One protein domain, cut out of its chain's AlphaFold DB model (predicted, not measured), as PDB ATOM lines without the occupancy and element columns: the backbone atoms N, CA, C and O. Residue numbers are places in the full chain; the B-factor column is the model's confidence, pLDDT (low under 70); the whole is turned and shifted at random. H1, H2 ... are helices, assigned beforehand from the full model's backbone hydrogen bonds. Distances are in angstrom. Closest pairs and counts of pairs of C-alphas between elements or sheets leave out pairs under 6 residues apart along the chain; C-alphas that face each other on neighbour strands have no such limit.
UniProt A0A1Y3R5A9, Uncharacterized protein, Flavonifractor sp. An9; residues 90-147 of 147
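What this domain is: This is residues 90 to 147 of the 147 residues of an uncharacterized protein of Flavonifractor sp. An9 (UniProt A0A1Y3R5A9). Two helices of similar length, H1 and H2, pack on each other and cross at a steep tilt of 48 degrees, running opposite ways and joined by a tight link. The stretch before H1 folds back on itself as a loop at one end of the longest axis, and the tail after H2 reaches to the other end. The 58 printed residues hold two named helices, H1 then H2, and no named strand; the class is all helix. The whole is compact, with a radius of gyration of the C-alphas of 11.4 A and spans of 34 by 24 by 21 A.

Where its parts are: H2, the longest helix by residues, covers residues 125 to 139 and measures 21.0 A from first to last C-alpha, ending at C-alpha 139 at (398.900, 100.185, 73.160). H1 covers residues 107 to 120, 20.4 A, and begins at C-alpha 107 at (395.323, 96.070, 83.846).

How they stand to each other: H2 and H1 touch, the closest C-alphas being those of Tyr 131 and Met 111, 5.7 A apart. They run opposite ways at a steep tilt of 48 degrees. Every O i to N i+4 pair is within hydrogen-bond range in H2, and 9 of 10 in H1. Residues 93 to 94 pair antiparallel with residues 99 to 100.

The domain as a whole: The C-alphas farthest apart, of Arg 103 and Asn 147, are 35.7 A apart. The printed part has no cut. Residues 90 to 106 have no named element. Mean pLDDT of the printed part is 90.0; residue 147 is under 70.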
ATOM      1  N   PRO A  90     387.824  94.325  89.008       79.88
ATOM      2  CA  PRO A  90     388.994  95.154  89.243       79.88
ATOM      3  C   PRO A  90     388.641  96.271  90.229       79.88
ATOM      4  O   PRO A  90     387.788  97.113  89.959       79.88
ATOM      5  N   LYS A  91     389.285  96.260  91.398       75.62
ATOM      6  CA  LYS A  91     389.092  97.256  92.461       75.62
ATOM      7  C   LYS A  91     390.388  98.034  92.656       75.62
ATOM      8  O   LYS A  91     391.133  97.729  93.592       75.62
ATOM      9  N   PRO A  92     390.708  98.992  91.767       82.56
ATOM     10  CA  PRO A  92     391.823  99.888  92.014       82.56
ATOM     11  C   PRO A  92     391.502 100.736  93.254       82.56
ATOM     12  O   PRO A  92     390.427 101.328  93.362       82.56
ATOM     13  N   HIS A  93     392.413 100.755  94.223       84.00
ATOM     14  CA  HIS A  93     392.268 101.544  95.444       84.00
ATOM     15  C   HIS A  93     393.056 102.843  95.313       84.00
ATOM     16  O   HIS A  93     394.231 102.821  94.945       84.00
ATOM     17  N   TYR A  94     392.411 103.966  95.623       84.12
ATOM     18  CA  TYR A  94     393.034 105.283  95.570       84.12
ATOM     19  C   TYR A  94     393.710 105.617  96.902       84.12
ATOM     20  O   TYR A  94     393.046 105.671  97.934       84.12
ATOM     21  N   TYR A  95     395.021 105.863  96.875       85.19
ATOM     22  CA  TYR A  95     395.835 106.146  98.066       85.19
ATOM     23  C   TYR A  95     396.205 107.632  98.224       85.19
ATOM     24  O   TYR A  95     397.158 107.953  98.928       85.19
ATOM     25  N   GLY A  96     395.457 108.550  97.599       75.31
ATOM     26  CA  GLY A  96     395.737 109.989  97.685       75.31
ATOM     27  C   GLY A  96     396.927 110.405  96.819       75.31
ATOM     28  O   GLY A  96     397.939 110.873  97.329       75.31
ATOM     29  N   GLY A  97     396.795 110.201  95.509       78.06
ATOM     30  CA  GLY A  97     397.786 110.562  94.490       78.06
ATOM     31  C   GLY A  97     397.997 109.471  93.441       78.06
ATOM     32  O   GLY A  97     398.386 109.766  92.320       78.06
ATOM     33  N   GLU A  98     397.690 108.214  93.770       83.06
ATOM     34  CA  GLU A  98     397.803 107.096  92.834       83.06
ATOM     35  C   GLU A  98     396.749 106.013  93.085       83.06
ATOM     36  O   GLU A  98     396.304 105.785  94.217       83.06
ATOM     37  N   PHE A  99     396.375 105.318  92.011       87.50
ATOM     38  CA  PHE A  99     395.601 104.084  92.074       87.50
ATOM     39  C   PHE A  99     396.544 102.884  92.130       87.50
ATOM     40  O   PHE A  99     397.412 102.727  91.272       87.50
ATOM     41  N   ARG A 100     396.333 102.000  93.107       83.12
ATOM     42  CA  ARG A 100     397.036 100.715  93.202       83.12
ATOM     43  C   ARG A 100     396.065  99.566  93.008       83.12
ATOM     44  O   ARG A 100     394.934  99.607  93.495       83.12
ATOM     45  N   THR A 101     396.525  98.522  92.337       85.06
ATOM     46  CA  THR A 101     395.744  97.311  92.092       85.06
ATOM     47  C   THR A 101     396.246  96.132  92.911       85.06
ATOM     48  O   THR A 101     397.405  96.067  93.320       85.06
ATOM     49  N   GLY A 102     395.342  95.191  93.186       82.62
ATOM     50  CA  GLY A 102     395.688  93.934  93.842       82.62
ATOM     51  C   GLY A 102     396.427  92.969  92.910       82.62
ATOM     52  O   GLY A 102     396.378  93.105  91.690       82.62
ATOM     53  N   ARG A 103     397.046  91.937  93.499       85.62
ATOM     54  CA  ARG A 103     397.824  90.889  92.806       85.62
ATOM     55  C   ARG A 103     397.114  90.262  91.599       85.62
ATOM     56  O   ARG A 103     397.770  89.903  90.633       85.62
ATOM     57  N   PHE A 104     395.799  90.095  91.679       89.69
ATOM     58  CA  PHE A 104     394.995  89.405  90.666       89.69
ATOM     59  C   PHE A 104     394.323  90.355  89.668       89.69
ATOM     60  O   PHE A 104     393.381  89.973  88.980       89.69
ATOM     61  N   SER A 105     394.770  91.609  89.611       87.25
ATOM     62  CA  SER A 105     394.246  92.586  88.666       87.25
ATOM     63  C   SER A 105     394.800  92.347  87.266       87.25
ATOM     64  O   SER A 105     396.004  92.176  87.086       87.25
ATOM     65  N   VAL A 106     393.910  92.396  86.277       94.69
ATOM     66  CA  VAL A 106     394.265  92.480  84.860       94.69
ATOM     67  C   VAL A 106     394.178  93.957  84.449       94.69
ATOM     68  O   VAL A 106     393.069  94.496  84.416       94.69
ATOM     69  N   PRO A 107     395.309  94.637  84.168       94.44
ATOM     70  CA  PRO A 107     395.323  96.070  83.846       94.44
ATOM     71  C   PRO A 107     394.430  96.435  82.654       94.44
ATOM     72  O   PRO A 107     393.726  97.441  82.683       94.44
ATOM     73  N   GLU A 108     394.391  95.583  81.632       96.31
ATOM     74  CA  GLU A 108     393.530  95.737  80.459       96.31
ATOM     75  C   GLU A 108     392.041  95.664  80.806       96.31
ATOM     76  O   GLU A 108     391.223  96.366  80.218       96.31
ATOM     77  N   GLU A 109     391.674  94.853  81.796       95.44
ATOM     78  CA  GLU A 109     390.294  94.753  82.259       95.44
ATOM     79  C   GLU A 109     389.909  95.971  83.107       95.44
ATOM     80  O   GLU A 109     388.808  96.497  82.962       95.44
ATOM     81  N   GLU A 110     390.824  96.479  83.942       95.25
ATOM     82  CA  GLU A 110     390.642  97.767  84.627       95.25
ATOM     83  C   GLU A 110     390.439  98.899  83.608       95.25
ATOM     84  O   GLU A 110     389.540  99.727  83.760       95.25
ATOM     85  N   MET A 111     391.222  98.903  82.531       95.19
ATOM     86  CA  MET A 111     391.088  99.870  81.445       95.19
ATOM     87  C   MET A 111     389.709  99.803  80.775       95.19
ATOM     88  O   MET A 111     389.094 100.846  80.547       95.19
ATOM     89  N   ILE A 112     389.188  98.598  80.505       95.81
ATOM     90  CA  ILE A 112     387.815  98.420  80.006       95.81
ATOM     91  C   ILE A 112     386.809  99.023  80.994       95.81
ATOM     92  O   ILE A 112     385.909  99.747  80.576       95.81
ATOM     93  N   MET A 113     386.968  98.779  82.297       93.75
ATOM     94  CA  MET A 113     386.065  99.327  83.316       93.75
ATOM     95  C   MET A 113     386.067 100.859  83.319       93.75
ATOM     96  O   MET A 113     384.994 101.460  83.384       93.75
ATOM     97  N   TRP A 114     387.232 101.500  83.189       94.75
ATOM     98  CA  TRP A 114     387.314 102.957  83.056       94.75
ATOM     99  C   TRP A 114     386.649 103.465  81.777       94.75
ATOM    100  O   TRP A 114     385.896 104.440  81.828       94.75
ATOM    101  N   SER A 115     386.843 102.768  80.654       94.94
ATOM    102  CA  SER A 115     386.154 103.077  79.399       94.94
ATOM    103  C   SER A 115     384.632 103.033  79.578       94.94
ATOM    104  O   SER A 115     383.945 104.008  79.280       94.94
ATOM    105  N   LEU A 116     384.096 101.942  80.129       94.38
ATOM    106  CA  LEU A 116     382.657 101.773  80.358       94.38
ATOM    107  C   LEU A 116     382.100 102.779  81.376       94.38
ATOM    108  O   LEU A 116     380.986 103.276  81.209       94.38
ATOM    109  N   ALA A 117     382.861 103.107  82.421       94.06
ATOM    110  CA  ALA A 117     382.479 104.128  83.390       94.06
ATOM    111  C   ALA A 117     382.385 105.515  82.737       94.06
ATOM    112  O   ALA A 117     381.417 106.234  82.988       94.06
ATOM    113  N   SER A 118     383.328 105.851  81.848       95.00
ATOM    114  CA  SER A 118     383.351 107.135  81.138       95.00
ATOM    115  C   SER A 118     382.124 107.357  80.241       95.00
ATOM    116  O   SER A 118     381.688 108.493  80.062       95.00
ATOM    117  N   LEU A 119     381.513 106.274  79.738       93.75
ATOM    118  CA  LEU A 119     380.253 106.325  78.985       93.75
ATOM    119  C   LEU A 119     379.045 106.689  79.858       93.75
ATOM    120  O   LEU A 119     378.039 107.174  79.344       93.75
ATOM    121  N   ARG A 120     379.118 106.438  81.169       93.25
ATOM    122  CA  ARG A 120     378.023 106.705  82.114       93.25
ATOM    123  C   ARG A 120     378.124 108.093  82.729       93.25
ATOM    124  O   ARG A 120     377.103 108.745  82.927       93.25
ATOM    125  N   ALA A 121     379.337 108.527  83.055       94.81
ATOM    126  CA  ALA A 121     379.614 109.849  83.596       94.81
ATOM    127  C   ALA A 121     381.071 110.245  83.314       94.81
ATOM    128  O   ALA A 121     381.931 109.364  83.236       94.81
ATOM    129  N   PRO A 122     381.383 111.552  83.224       95.44
ATOM    130  CA  PRO A 122     382.763 112.009  83.136       95.44
ATOM    131  C   PRO A 122     383.601 111.453  84.288       95.44
ATOM    132  O   PRO A 122     383.210 111.537  85.456       95.44
ATOM    133  N   LEU A 123     384.763 110.900  83.951       95.19
ATOM    134  CA  LEU A 123     385.751 110.506  84.946       95.19
ATOM    135  C   LEU A 123     386.312 111.761  85.625       95.19
ATOM    136  O   LEU A 123     386.465 112.809  84.994       95.19
ATOM    137  N   ASN A 124     386.638 111.656  86.913       93.50
ATOM    138  CA  ASN A 124     387.423 112.698  87.570       93.50
ATOM    139  C   ASN A 124     388.866 112.696  87.033       93.50
ATOM    140  O   ASN A 124     389.250 111.851  86.217       93.50
ATOM    141  N   HIS A 125     389.656 113.677  87.467       92.62
ATOM    142  CA  HIS A 125     391.012 113.866  86.970       92.62
ATOM    143  C   HIS A 125     391.878 112.622  87.204       92.62
ATOM    144  O   HIS A 125     392.451 112.086  86.261       92.62
ATOM    145  N   GLU A 126     391.869 112.091  88.422       93.19
ATOM    146  CA  GLU A 126     392.708 110.966  88.822       93.19
ATOM    147  C   GLU A 126     392.326 109.670  88.095       93.19
ATOM    148  O   GLU A 126     393.194 108.907  87.667       93.19
ATOM    149  N   ALA A 127     391.026 109.403  87.922       92.94
ATOM    150  CA  ALA A 127     390.560 108.250  87.154       92.94
ATOM    151  C   ALA A 127     390.906 108.391  85.666       92.94
ATOM    152  O   ALA A 127     391.249 107.404  85.018       92.94
ATOM    153  N   THR A 128     390.859 109.613  85.129       94.75
ATOM    154  CA  THR A 128     391.279 109.889  83.751       94.75
ATOM    155  C   THR A 128     392.769 109.620  83.572       94.75
ATOM    156  O   THR A 128     393.149 108.929  82.630       94.75
ATOM    157  N   GLU A 129     393.617 110.096  84.485       94.50
ATOM    158  CA  GLU A 129     395.058 109.828  84.441       94.50
ATOM    159  C   GLU A 129     395.360 108.331  84.522       94.50
ATOM    160  O   GLU A 129     396.138 107.812  83.718       94.50
ATOM    161  N   ARG A 130     394.690 107.602  85.426       95.00
ATOM    162  CA  ARG A 130     394.831 106.145  85.529       95.00
ATOM    163  C   ARG A 130     394.397 105.438  84.250       95.00
ATOM    164  O   ARG A 130     395.103 104.548  83.780       95.00
ATOM    165  N   TYR A 131     393.267 105.837  83.673       95.19
ATOM    166  CA  TYR A 131     392.780 105.263  82.424       95.19
ATOM    167  C   TYR A 131     393.780 105.480  81.280       95.19
ATOM    168  O   TYR A 131     394.132 104.531  80.581       95.19
ATOM    169  N   MET A 132     394.301 106.699  81.130       95.69
ATOM    170  CA  MET A 132     395.275 107.026  80.085       95.69
ATOM    171  C   MET A 132     396.624 106.331  80.295       95.69
ATOM    172  O   MET A 132     397.239 105.897  79.322       95.69
ATOM    173  N   TYR A 133     397.065 106.163  81.546       95.19
ATOM    174  CA  TYR A 133     398.236 105.350  81.877       95.19
ATOM    175  C   TYR A 133     398.064 103.911  81.376       95.19
ATOM    176  O   TYR A 133     398.901 103.418  80.627       95.19
ATOM    177  N   LEU A 134     396.949 103.260  81.723       95.19
ATOM    178  CA  LEU A 134     396.673 101.884  81.297       95.19
ATOM    179  C   LEU A 134     396.570 101.762  79.775       95.19
ATOM    180  O   LEU A 134     397.066 100.796  79.202       95.19
ATOM    181  N   PHE A 135     395.970 102.760  79.120       95.50
ATOM    182  CA  PHE A 135     395.894 102.825  77.664       95.50
ATOM    183  C   PHE A 135     397.280 102.859  77.029       95.50
ATOM    184  O   PHE A 135     397.565 102.072  76.126       95.50
ATOM    185  N   LYS A 136     398.161 103.724  77.534       95.50
ATOM    186  CA  LYS A 136     399.532 103.816  77.042       95.50
ATOM    187  C   LYS A 136     400.313 102.525  77.274       95.50
ATOM    188  O   LYS A 136     401.035 102.106  76.378       95.50
ATOM    189  N   GLU A 137     400.140 101.878  78.422       94.62
ATOM    190  CA  GLU A 137     400.781 100.588  78.707       94.62
ATOM    191  C   GLU A 137     400.293  99.479  77.761       94.62
ATOM    192  O   GLU A 137     401.090  98.660  77.308       94.62
ATOM    193  N   ALA A 138     398.997  99.459  77.431       92.38
ATOM    194  CA  ALA A 138     398.411  98.437  76.566       92.38
ATOM    195  C   ALA A 138     398.749  98.635  75.077       92.38
ATOM    196  O   ALA A 138     398.967  97.657  74.362       92.38
ATOM    197  N   PHE A 139     398.778  99.883  74.595       92.12
ATOM    198  CA  PHE A 139     398.900 100.185  73.160       92.12
ATOM    199  C   PHE A 139     400.226 100.844  72.761       92.12
ATOM    200  O   PHE A 139     400.533 100.926  71.575       92.12
ATOM    201  N   GLY A 140     401.028 101.301  73.723       94.62
ATOM    202  CA  GLY A 140     402.307 101.979  73.491       94.62
ATOM    203  C   GLY A 140     402.191 103.461  73.123       94.62
ATOM    204  O   GLY A 140     403.209 104.110  72.886       94.62
ATOM    205  N   TYR A 141     400.977 104.010  73.077       94.31
ATOM    206  CA  TYR A 141     400.697 105.400  72.718       94.31
ATOM    207  C   TYR A 141     399.431 105.897  73.420       94.31
ATOM    208  O   TYR A 141     398.612 105.104  73.879       94.31
ATOM    209  N   LEU A 142     399.252 107.212  73.485       93.56
ATOM    210  CA  LEU A 142     398.030 107.870  73.945       93.56
ATOM    211  C   LEU A 142     397.097 108.173  72.765       93.56
ATOM    212  O   LEU A 142     397.579 108.410  71.658       93.56
ATOM    213  N   PRO A 143     395.767 108.235  72.966       86.88
ATOM    214  CA  PRO A 143     394.813 108.387  71.863       86.88
ATOM    215  C   PRO A 143     395.074 109.591  70.943       86.88
ATOM    216  O   PRO A 143     394.764 109.531  69.759       86.88
ATOM    217  N   TRP A 144     395.653 110.670  71.474       89.00
ATOM    218  CA  TRP A 144     395.982 111.898  70.741       89.00
ATOM    219  C   TRP A 144     397.381 111.908  70.104       89.00
ATOM    220  O   TRP A 144     397.767 112.908  69.505       89.00
ATOM    221  N   GLU A 145     398.165 110.839  70.247       89.69
ATOM    222  CA  GLU A 145     399.492 110.707  69.628       89.69
ATOM    223  C   GLU A 145     399.425 110.072  68.226       89.69
ATOM    224  O   GLU A 145     400.409 110.116  67.485       89.69
ATOM    225  N   VAL A 146     398.275 109.511  67.838       78.00
ATOM    226  CA  VAL A 146     398.053 108.918  66.510       78.00
ATOM    227  C   VAL A 146     397.309 109.928  65.637       78.00
ATOM    228  O   VAL A 146     396.146 110.227  65.902       78.00
ATOM    229  N   ASN A 147     397.999 110.469  64.627       52.78
ATOM    230  CA  ASN A 147     397.417 111.318  63.578       52.78
ATOM    231  C   ASN A 147     396.910 110.473  62.408       52.78
ATOM    232  O   ASN A 147     397.683 109.595  61.958       52.78
TER     233      ASN A 147